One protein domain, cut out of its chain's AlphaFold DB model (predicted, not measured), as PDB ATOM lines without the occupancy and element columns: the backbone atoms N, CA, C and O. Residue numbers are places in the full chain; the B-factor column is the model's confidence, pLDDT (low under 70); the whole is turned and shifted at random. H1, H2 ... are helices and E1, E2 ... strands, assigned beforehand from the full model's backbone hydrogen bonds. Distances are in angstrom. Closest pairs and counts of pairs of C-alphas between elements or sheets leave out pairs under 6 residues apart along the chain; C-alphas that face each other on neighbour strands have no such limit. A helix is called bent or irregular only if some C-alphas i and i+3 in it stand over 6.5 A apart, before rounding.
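This is residues 43 to 116 of the 117 residues of the protein "Zinc ribbon domain-containing protein" of Photorhabdus kayaii (UniProt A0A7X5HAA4). Three longer helices, H2, H3 and H4, run roughly lengthwise in a rod, their centres making a triangle: H3 and H4 form a helical hairpin side by side, H3 with a kink, and H2 packs slantwise on H4. A small hairpin of two strands, E1 and E2, lies toward one end of the rod near the first part of H4, and the short H1 packs on the first residues of H2. The printed part has 74 residues, with four named helices and two named strands in the order H1, E1, E2, H2, H3, H4; the sheet E1 - E2 is antiparallel and the class is mostly helix. The whole is compact, with a radius of gyration of the C-alphas of 12.2 A and spans of 42 by 20 by 20 A.

The sheet is the hairpin of E1, residues 51 to 53, and E2, residues 58 to 60, antiparallel at 152 degrees. N 52 and O 59 are 2.8 A apart and N 59 and O 52 are 3.0 A apart, both within hydrogen-bond range. The closest C-alphas of E2 and H4, residues 101 to 115, are those of Val 60 and Thr 103, 5.8 A apart. H4 touches H3, residues 81 to 98, at a shallow tilt of 19 degrees, opposite ways, closest at the C-alphas of Met 96 and Arg 104, 5.5 A; they form a helical hairpin. H4 also touches H2, residues 62 to 75, at a steep tilt of 44 degrees, the same way, closest at the C-alphas of Lys 66 and Trp 114, 6.3 A. H2 and H3 are close but not clearly touching, with the C-alphas of Ile 72 and Ile 84 closest at 7.9 A. H2 touches H1, residues 47 to 50, with residues 62 to 65 alone, closest at the C-alphas of Phe 50 and Asn 64, 6.0 A. E1 and E2 are both apart from H3. Every O i to N i+4 pair is within hydrogen-bond range in H2, 12 of 14 are in H3 and 9 of 11 in H4, while H1 is too short for such a pair.

H1 measures 5.8 A from first to last C-alpha and begins at C-alpha 47 (184.976, 79.429, 123.222). E1 measures 6.6 A, E2 6.8 A and H2 19.9 A. H3, 24.2 A, has a kink of 60 degrees near residue 88 and is irregular, with C-alphas 87 and 90 7.8 A apart. H4, 22.2 A, is irregular, with C-alphas 102 and 105 7.4 A apart, and ends at C-alpha 115 (175.613, 71.037, 108.704).

The two C-alphas farthest apart are those of Lys 55 and Asn 78, 42.3 A. The printed part, residues 43 to 116, has no cut, and its five links between named elements are tight. The mean pLDDT of the printed part of this model is 96.5, and no printed residue is under 70.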
ATOM      1  N   ILE A  43     187.937  76.493 115.645       95.25
ATOM      2  CA  ILE A  43     188.655  76.597 116.927       95.25
ATOM      3  C   ILE A  43     189.236  77.994 117.195       95.25
ATOM      4  O   ILE A  43     189.549  78.302 118.344       95.25
ATOM      5  N   ASP A  44     189.353  78.831 116.163       94.12
ATOM      6  CA  ASP A  44     189.820  80.215 116.294       94.12
ATOM      7  C   ASP A  44     188.699  81.152 116.785       94.12
ATOM      8  O   ASP A  44     188.958  82.304 117.137       94.12
ATOM      9  N   MET A  45     187.446  80.676 116.842       95.31
ATOM     10  CA  MET A  45     186.347  81.419 117.462       95.31
ATOM     11  C   MET A  45     186.441  81.365 119.001       95.31
ATOM     12  O   MET A  45     186.785  80.314 119.553       95.31
ATOM     13  N   PRO A  46     186.107  82.457 119.719       97.19
ATOM     14  CA  PRO A  46     186.144  82.475 121.183       97.19
ATOM     15  C   PRO A  46     185.223  81.409 121.785       97.19
ATOM     16  O   PRO A  46     184.039  81.347 121.464       97.19
ATOM     17  N   ILE A  47     185.741  80.567 122.681       97.12
ATOM     18  CA  ILE A  47     184.976  79.429 123.222       97.12
ATOM     19  C   ILE A  47     183.758  79.902 124.025       97.12
ATOM     20  O   ILE A  47     182.686  79.304 123.952       97.12
ATOM     21  N   GLU A  48     183.906  81.005 124.753       97.12
ATOM     22  CA  GLU A  48     182.845  81.668 125.507       97.12
ATOM     23  C   GLU A  48     181.689  82.162 124.639       97.12
ATOM     24  O   GLU A  48     180.597  82.384 125.154       97.12
ATOM     25  N   SER A  49     181.883  82.289 123.323       97.81
ATOM     26  CA  SER A  49     180.806  82.690 122.426       97.81
ATOM     27  C   SER A  49     179.785  81.573 122.212       97.81
ATOM     28  O   SER A  49     178.671  81.857 121.782       97.81
ATOM     29  N   PHE A  50     180.132  80.312 122.482       98.31
ATOM     30  CA  PHE A  50     179.271  79.153 122.212       98.31
ATOM     31  C   PHE A  50     178.348  78.766 123.370       98.31
ATOM     32  O   PHE A  50     177.543  77.848 123.219       98.31
ATOM     33  N   PHE A  51     178.429  79.450 124.510       97.94
ATOM     34  CA  PHE A  51     177.538  79.207 125.638       97.94
ATOM     35  C   PHE A  51     177.067  80.509 126.283       97.94
ATOM     36  O   PHE A  51     177.736  81.538 126.234       97.94
ATOM     37  N   ILE A  52     175.909  80.453 126.929       97.75
ATOM     38  CA  ILE A  52     175.317  81.561 127.672       97.75
ATOM     39  C   ILE A  52     175.338  81.189 129.149       97.75
ATOM     40  O   ILE A  52     174.755  80.184 129.555       97.75
ATOM     41  N   ARG A  53     175.998  82.002 129.980       96.88
ATOM     42  CA  ARG A  53     175.960  81.819 131.437       96.88
ATOM     43  C   ARG A  53     174.577  82.209 131.965       96.88
ATOM     44  O   ARG A  53     174.111  83.322 131.730       96.88
ATOM     45  N   ARG A  54     173.945  81.312 132.720       95.44
ATOM     46  CA  ARG A  54     172.663  81.543 133.399       95.44
ATOM     47  C   ARG A  54     172.853  81.669 134.909       95.44
ATOM     48  O   ARG A  54     173.954  81.498 135.430       95.44
ATOM     49  N   LYS A  55     171.757  81.963 135.624       94.38
ATOM     50  CA  LYS A  55     171.728  81.985 137.100       94.38
ATOM     51  C   LYS A  55     172.150  80.633 137.687       94.38
ATOM     52  O   LYS A  55     172.818  80.600 138.714       94.38
ATOM     53  N   VAL A  56     171.768  79.541 137.023       92.06
ATOM     54  CA  VAL A  56     172.193  78.176 137.337       92.06
ATOM     55  C   VAL A  56     172.597  77.506 136.028       92.06
ATOM     56  O   VAL A  56     171.751  77.260 135.177       92.06
ATOM     57  N   GLY A  57     173.892  77.239 135.867       94.69
ATOM     58  CA  GLY A  57     174.430  76.540 134.702       94.69
ATOM     59  C   GLY A  57     174.655  77.410 133.460       94.69
ATOM     60  O   GLY A  57     174.830  78.630 133.523       94.69
ATOM     61  N   PHE A  58     174.705  76.723 132.328       97.62
ATOM     62  CA  PHE A  58     175.043  77.203 131.001       97.62
ATOM     63  C   PHE A  58     174.083  76.596 129.980       97.62
ATOM     64  O   PHE A  58     173.829  75.390 130.041       97.62
ATOM     65  N   ASP A  59     173.646  77.423 129.035       97.56
ATOM     66  CA  ASP A  59     172.948  76.989 127.821       97.56
ATOM     67  C   ASP A  59     173.889  77.114 126.622       97.56
ATOM     68  O   ASP A  59     174.864  77.872 126.666       97.56
ATOM     69  N   VAL A  60     173.576  76.434 125.526       98.06
ATOM     70  CA  VAL A  60     174.242  76.659 124.242       98.06
ATOM     71  C   VAL A  60     173.820  77.996 123.623       98.06
ATOM     72  O   VAL A  60     172.666  78.411 123.697       98.06
ATOM     73  N   ASN A  61     174.765  78.675 122.972       98.19
ATOM     74  CA  ASN A  61     174.470  79.798 122.086       98.19
ATOM     75  C   ASN A  61     174.291  79.291 120.644       98.19
ATOM     76  O   ASN A  61     175.262  79.181 119.891       98.19
ATOM     77  N   GLU A  62     173.053  78.965 120.266       98.06
ATOM     78  CA  GLU A  62     172.744  78.392 118.950       98.06
ATOM     79  C   GLU A  62     173.066  79.334 117.782       98.06
ATOM     80  O   GLU A  62     173.550  78.868 116.748       98.06
ATOM     81  N   ASP A  63     172.867  80.645 117.947       98.12
ATOM     82  CA  ASP A  63     173.139  81.634 116.897       98.12
ATOM     83  C   ASP A  63     174.621  81.637 116.505       98.12
ATOM     84  O   ASP A  63     174.971  81.664 115.321       98.12
ATOM     85  N   ASN A  64     175.508  81.521 117.495       98.00
ATOM     86  CA  ASN A  64     176.942  81.462 117.237       98.00
ATOM     87  C   ASN A  64     177.380  80.121 116.635       98.00
ATOM     88  O   ASN A  64     178.290  80.108 115.803       98.00
ATOM     89  N   ILE A  65     176.723  79.007 116.980       98.38
ATOM     90  CA  ILE A  65     176.945  77.725 116.290       98.38
ATOM     91  C   ILE A  65     176.516  77.834 114.829       98.38
ATOM     92  O   ILE A  65     177.266  77.436 113.938       98.38
ATOM     93  N   LYS A  66     175.340  78.406 114.564       98.12
ATOM     94  CA  LYS A  66     174.834  78.595 113.205       98.12
ATOM     95  C   LYS A  66     175.781  79.470 112.381       98.12
ATOM     96  O   LYS A  66     176.188  79.058 111.299       98.12
ATOM     97  N   SER A  67     176.217  80.610 112.921       97.69
ATOM     98  CA  SER A  67     177.182  81.493 112.253       97.69
ATOM     99  C   SER A  67     178.521  80.796 111.978       97.69
ATOM    100  O   SER A  67     179.104  80.954 110.903       97.69
ATOM    101  N   MET A  68     179.010  79.982 112.919       97.88
ATOM    102  CA  MET A  68     180.198  79.154 112.713       97.88
ATOM    103  C   MET A  68     179.993  78.179 111.545       97.88
ATOM    104  O   MET A  68     180.846  78.100 110.664       97.88
ATOM    105  N   VAL A  69     178.865  77.468 111.502       97.75
ATOM    106  CA  VAL A  69     178.550  76.507 110.434       97.75
ATOM    107  C   VAL A  69     178.366  77.188 109.073       97.75
ATOM    108  O   VAL A  69     178.839  76.665 108.065       97.75
ATOM    109  N   GLU A  70     177.760  78.371 109.017       96.12
ATOM    110  CA  GLU A  70     177.657  79.169 107.789       96.12
ATOM    111  C   GLU A  70     179.044  79.503 107.224       96.12
ATOM    112  O   GLU A  70     179.289  79.310 106.032       96.12
ATOM    113  N   LYS A  71     179.993  79.909 108.080       95.56
ATOM    114  CA  LYS A  71     181.388  80.147 107.667       95.56
ATOM    115  C   LYS A  71     182.074  78.872 107.175       95.56
ATOM    116  O   LYS A  71     182.785  78.928 106.173       95.56
ATOM    117  N   ILE A  72     181.828  77.726 107.821       95.25
ATOM    118  CA  ILE A  72     182.318  76.419 107.345       95.25
ATOM    119  C   ILE A  72     181.800  76.138 105.931       95.25
ATOM    120  O   ILE A  72     182.588  75.781 105.056       95.25
ATOM    121  N   LYS A  73     180.496  76.313 105.690       94.12
ATOM    122  CA  LYS A  73     179.871  76.053 104.384       94.12
ATOM    123  C   LYS A  73     180.400  76.988 103.297       94.12
ATOM    124  O   LYS A  73     180.731  76.522 102.212       94.12
ATOM    125  N   ILE A  74     180.559  78.278 103.601       92.06
ATOM    126  CA  ILE A  74     181.147  79.261 102.675       92.06
ATOM    127  C   ILE A  74     182.592  78.887 102.309       92.06
ATOM    128  O   ILE A  74     182.974  79.008 101.148       92.06
ATOM    129  N   ALA A  75     183.381  78.395 103.270       90.88
ATOM    130  CA  ALA A  75     184.761  77.962 103.038       90.88
ATOM    131  C   ALA A  75     184.875  76.614 102.295       90.88
ATOM    132  O   ALA A  75     185.957  76.259 101.828       90.88
ATOM    133  N   ASN A  76     183.783  75.851 102.178       90.94
ATOM    134  CA  ASN A  76     183.763  74.522 101.563       90.94
ATOM    135  C   ASN A  76     182.626  74.411 100.531       90.94
ATOM    136  O   ASN A  76     181.732  73.572 100.684       90.94
ATOM    137  N   PRO A  77     182.634  75.243  99.472       91.25
ATOM    138  CA  PRO A  77     181.589  75.207  98.460       91.25
ATOM    139  C   PRO A  77     181.593  73.856  97.734       91.25
ATOM    140  O   PRO A  77     182.646  73.369  97.324       91.25
ATOM    141  N   ASN A  78     180.408  73.271  97.538       90.62
ATOM    142  CA  ASN A  78     180.203  71.982  96.856       90.62
ATOM    143  C   ASN A  78     180.912  70.778  97.505       90.62
ATOM    144  O   ASN A  78     181.153  69.773  96.836       90.62
ATOM    145  N   VAL A  79     181.262  70.864  98.789       92.81
ATOM    146  CA  VAL A  79     181.789  69.724  99.546       92.81
ATOM    147  C   VAL A  79     180.633  69.020 100.247       92.81
ATOM    148  O   VAL A  79     179.775  69.668 100.840       92.81
ATOM    149  N   ASP A  80     180.627  67.693 100.182       95.88
ATOM    150  CA  ASP A  80     179.666  66.851 100.889       95.88
ATOM    151  C   ASP A  80     179.705  67.065 102.419       95.88
ATOM    152  O   ASP A  80     180.774  67.249 103.012       95.88
ATOM    153  N   ASN A  81     178.538  67.015 103.067       95.69
ATOM    154  CA  ASN A  81     178.382  67.298 104.495       95.69
ATOM    155  C   ASN A  81     179.193  66.341 105.381       95.69
ATOM    156  O   ASN A  81     179.884  66.791 106.301       95.69
ATOM    157  N   SER A  82     179.184  65.043 105.077       95.38
ATOM    158  CA  SER A  82     179.961  64.042 105.812       95.38
ATOM    159  C   SER A  82     181.471  64.297 105.684       95.38
ATOM    160  O   SER A  82     182.223  64.174 106.659       95.38
ATOM    161  N   LEU A  83     181.937  64.746 104.511       94.31
ATOM    162  CA  LEU A  83     183.331  65.172 104.326       94.31
ATOM    163  C   LEU A  83     183.667  66.453 105.101       94.31
ATOM    164  O   LEU A  83     184.778  66.562 105.630       94.31
ATOM    165  N   ILE A  84     182.732  67.403 105.211       95.38
ATOM    166  CA  ILE A  84     182.898  68.609 106.036       95.38
ATOM    167  C   ILE A  84     183.050  68.225 107.514       95.38
ATOM    168  O   ILE A  84     183.996  68.679 108.163       95.38
ATOM    169  N   ILE A  85     182.186  67.352 108.043       96.19
ATOM    170  CA  ILE A  85     182.281  66.882 109.436       96.19
ATOM    171  C   ILE A  85     183.641  66.238 109.695       96.19
ATOM    172  O   ILE A  85     184.313  66.566 110.676       96.19
ATOM    173  N   ASN A  86     184.092  65.357 108.798       95.56
ATOM    174  CA  ASN A  86     185.385  64.700 108.952       95.56
ATOM    175  C   ASN A  86     186.556  65.698 108.904       95.56
ATOM    176  O   ASN A  86     187.463  65.620 109.736       95.56
ATOM    177  N   ARG A  87     186.520  66.670 107.982       94.62
ATOM    178  CA  ARG A  87     187.550  67.714 107.835       94.62
ATOM    179  C   ARG A  87     187.744  68.518 109.122       94.62
ATOM    180  O   ARG A  87     188.881  68.761 109.517       94.62
ATOM    181  N   TYR A  88     186.654  68.914 109.778       96.12
ATOM    182  CA  TYR A  88     186.696  69.773 110.968       96.12
ATOM    183  C   TYR A  88     186.630  69.011 112.296       96.12
ATOM    184  O   TYR A  88     186.662  69.631 113.360       96.12
ATOM    185  N   ARG A  89     186.605  67.673 112.270       96.94
ATOM    186  CA  ARG A  89     186.461  66.812 113.455       96.94
ATOM    187  C   ARG A  89     187.392  67.189 114.606       96.94
ATOM    188  O   ARG A  89     186.967  67.218 115.758       96.94
ATOM    189  N   ASN A  90     188.662  67.468 114.309       97.19
ATOM    190  CA  ASN A  90     189.644  67.823 115.333       97.19
ATOM    191  C   ASN A  90     189.348  69.180 115.981       97.19
ATOM    192  O   ASN A  90     189.441  69.289 117.202       97.19
ATOM    193  N   ASP A  91     188.948  70.180 115.196       97.38
ATOM    194  CA  ASP A  91     188.604  71.510 115.706       97.38
ATOM    195  C   ASP A  91     187.360  71.434 116.591       97.38
ATOM    196  O   ASP A  91     187.388  71.892 117.732       97.38
ATOM    197  N   ILE A  92     186.311  70.757 116.120       98.19
ATOM    198  CA  ILE A  92     185.071  70.547 116.880       98.19
ATOM    199  C   ILE A  92     185.348  69.798 118.190       98.19
ATOM    200  O   ILE A  92     184.883  70.216 119.251       98.19
ATOM    201  N   ARG A  93     186.186  68.752 118.161       98.25
ATOM    202  CA  ARG A  93     186.608  68.028 119.371       98.25
ATOM    203  C   ARG A  93     187.321  68.941 120.372       98.25
ATOM    204  O   ARG A  93     187.091  68.828 121.575       98.25
ATOM    205  N   LEU A  94     188.201  69.824 119.896       98.31
ATOM    206  CA  LEU A  94     188.931  70.766 120.747       98.31
ATOM    207  C   LEU A  94     188.014  71.847 121.331       98.31
ATOM    208  O   LEU A  94     188.205  72.216 122.489       98.31
ATOM    209  N   ILE A  95     187.011  72.313 120.580       98.25
ATOM    210  CA  ILE A  95     185.981  73.223 121.098       98.25
ATOM    211  C   ILE A  95     185.211  72.524 122.218       98.25
ATOM    212  O   ILE A  95     185.196  73.018 123.343       98.25
ATOM    213  N   MET A  96     184.663  71.332 121.957       98.25
ATOM    214  CA  MET A  96     183.907  70.561 122.951       98.25
ATOM    215  C   MET A  96     184.701  70.315 124.237       98.25
ATOM    216  O   MET A  96     184.155  70.439 125.331       98.25
ATOM    217  N   ALA A  97     186.000  70.015 124.131       98.19
ATOM    218  CA  ALA A  97     186.864  69.820 125.294       98.19
ATOM    219  C   ALA A  97     186.964  71.069 126.191       98.19
ATOM    220  O   ALA A  97     187.134  70.936 127.403       98.19
ATOM    221  N   LYS A  98     186.840  72.268 125.607       98.00
ATOM    222  CA  LYS A  98     186.903  73.557 126.309       98.00
ATOM    223  C   LYS A  98     185.531  74.081 126.756       98.00
ATOM    224  O   LYS A  98     185.484  74.994 127.576       98.00
ATOM    225  N   LEU A  99     184.429  73.518 126.257       98.19
ATOM    226  CA  LEU A  99     183.076  73.900 126.670       98.19
ATOM    227  C   LEU A  99     182.719  73.371 128.072       98.19
ATOM    228  O   LEU A  99     183.218  72.305 128.475       98.19
ATOM    229  N   PRO A 100     181.808  74.064 128.792       97.88
ATOM    230  CA  PRO A 100     181.168  73.528 129.988       97.88
ATOM    231  C   PRO A 100     180.587  72.128 129.724       97.88
ATOM    232  O   PRO A 100     179.909  71.947 128.715       97.88
ATOM    233  N   PRO A 101     180.807  71.127 130.601       97.56
ATOM    234  CA  PRO A 101     180.403  69.742 130.341       97.56
ATOM    235  C   PRO A 101     178.940  69.572 129.920       97.56
ATOM    236  O   PRO A 101     178.660  68.832 128.986       97.56
ATOM    237  N   GLN A 102     178.035  70.317 130.558       96.12
ATOM    238  CA  GLN A 102     176.594  70.259 130.308       96.12
ATOM    239  C   GLN A 102     176.151  70.761 128.925       96.12
ATOM    240  O   GLN A 102     175.048  70.439 128.511       96.12
ATOM    241  N   THR A 103     176.979  71.533 128.210       98.06
ATOM    242  CA  THR A 103     176.617  72.092 126.893       98.06
ATOM    243  C   THR A 103     177.243  71.326 125.728       98.06
ATOM    244  O   THR A 103     177.018  71.679 124.574       98.06
ATOM    245  N   ARG A 104     178.084  70.315 125.994       98.25
ATOM    246  CA  ARG A 104     178.900  69.647 124.962       98.25
ATOM    247  C   ARG A 104     178.062  68.857 123.967       98.25
ATOM    248  O   ARG A 104     178.271  69.004 122.764       98.25
ATOM    249  N   ASP A 105     177.139  68.045 124.469       98.25
ATOM    250  CA  ASP A 105     176.313  67.178 123.628       98.25
ATOM    251  C   ASP A 105     175.355  68.019 122.783       98.25
ATOM    252  O   ASP A 105     175.312  67.872 121.565       98.25
ATOM    253  N   GLU A 106     174.684  68.993 123.407       98.44
ATOM    254  CA  GLU A 106     173.807  69.933 122.706       98.44
ATOM    255  C   GLU A 106     174.563  70.729 121.631       98.44
ATOM    256  O   GLU A 106     174.089  70.837 120.501       98.44
ATOM    257  N   PHE A 107     175.772  71.221 121.928       98.62
ATOM    258  CA  PHE A 107     176.613  71.896 120.936       98.62
ATOM    259  C   PHE A 107     176.879  71.001 119.717       98.62
ATOM    260  O   PHE A 107     176.763  71.459 118.578       98.62
ATOM    261  N   TYR A 108     177.231  69.730 119.937       98.38
ATOM    262  CA  TYR A 108     177.552  68.804 118.851       98.38
ATOM    263  C   TYR A 108     176.319  68.413 118.028       98.38
ATOM    264  O   TYR A 108     176.398  68.362 116.800       98.38
ATOM    265  N   GLU A 109     175.173  68.195 118.677       98.38
ATOM    266  CA  GLU A 109     173.900  67.946 117.993       98.38
ATOM    267  C   GLU A 109     173.500  69.135 117.114       98.38
ATOM    268  O   GLU A 109     173.195  68.957 115.935       98.38
ATOM    269  N   LYS A 110     173.591  70.367 117.633       98.38
ATOM    270  CA  LYS A 110     173.297  71.578 116.852       98.38
ATOM    271  C   LYS A 110     174.282  71.774 115.705       98.38
ATOM    272  O   LYS A 110     173.871  72.149 114.611       98.38
ATOM    273  N   TYR A 111     175.567  71.499 115.925       98.38
ATOM    274  CA  TYR A 111     176.578  71.533 114.869       98.38
ATOM    275  C   TYR A 111     176.224  70.588 113.710       98.38
ATOM    276  O   TYR A 111     176.184  71.040 112.564       98.38
ATOM    277  N   LYS A 112     175.918  69.313 113.992       98.19
ATOM    278  CA  LYS A 112     175.509  68.337 112.964       98.19
ATOM    279  C   LYS A 112     174.214  68.752 112.267       98.19
ATOM    280  O   LYS A 112     174.192  68.835 111.040       98.19
ATOM    281  N   TYR A 113     173.203  69.155 113.039       97.69
ATOM    282  CA  TYR A 113     171.922  69.632 112.516       97.69
ATOM    283  C   TYR A 113     172.096  70.774 111.504       97.69
ATOM    284  O   TYR A 113     171.543  70.732 110.406       97.69
ATOM    285  N   TRP A 114     172.904  71.788 111.835       97.62
ATOM    286  CA  TRP A 114     173.130  72.932 110.946       97.62
ATOM    287  C   TRP A 114     174.026  72.600 109.748       97.62
ATOM    288  O   TRP A 114     173.923  73.261 108.707       97.62
ATOM    289  N   ILE A 115     174.898  71.593 109.857       96.69
ATOM    290  CA  ILE A 115     175.613  71.037 108.704       96.69
ATOM    291  C   ILE A 115     174.611  70.338 107.773       96.69
ATOM    292  O   ILE A 115     174.609  70.627 106.574       96.69
ATOM    293  N   GLY A 116     173.687  69.565 108.337       94.31
ATOM    294  CA  GLY A 116     172.645  68.817 107.636       94.31
ATOM    295  C   GLY A 116     172.864  67.306 107.713       94.31
ATOM    296  O   GLY A 116     172.703  66.640 106.695       94.31
TER     297      GLY A 116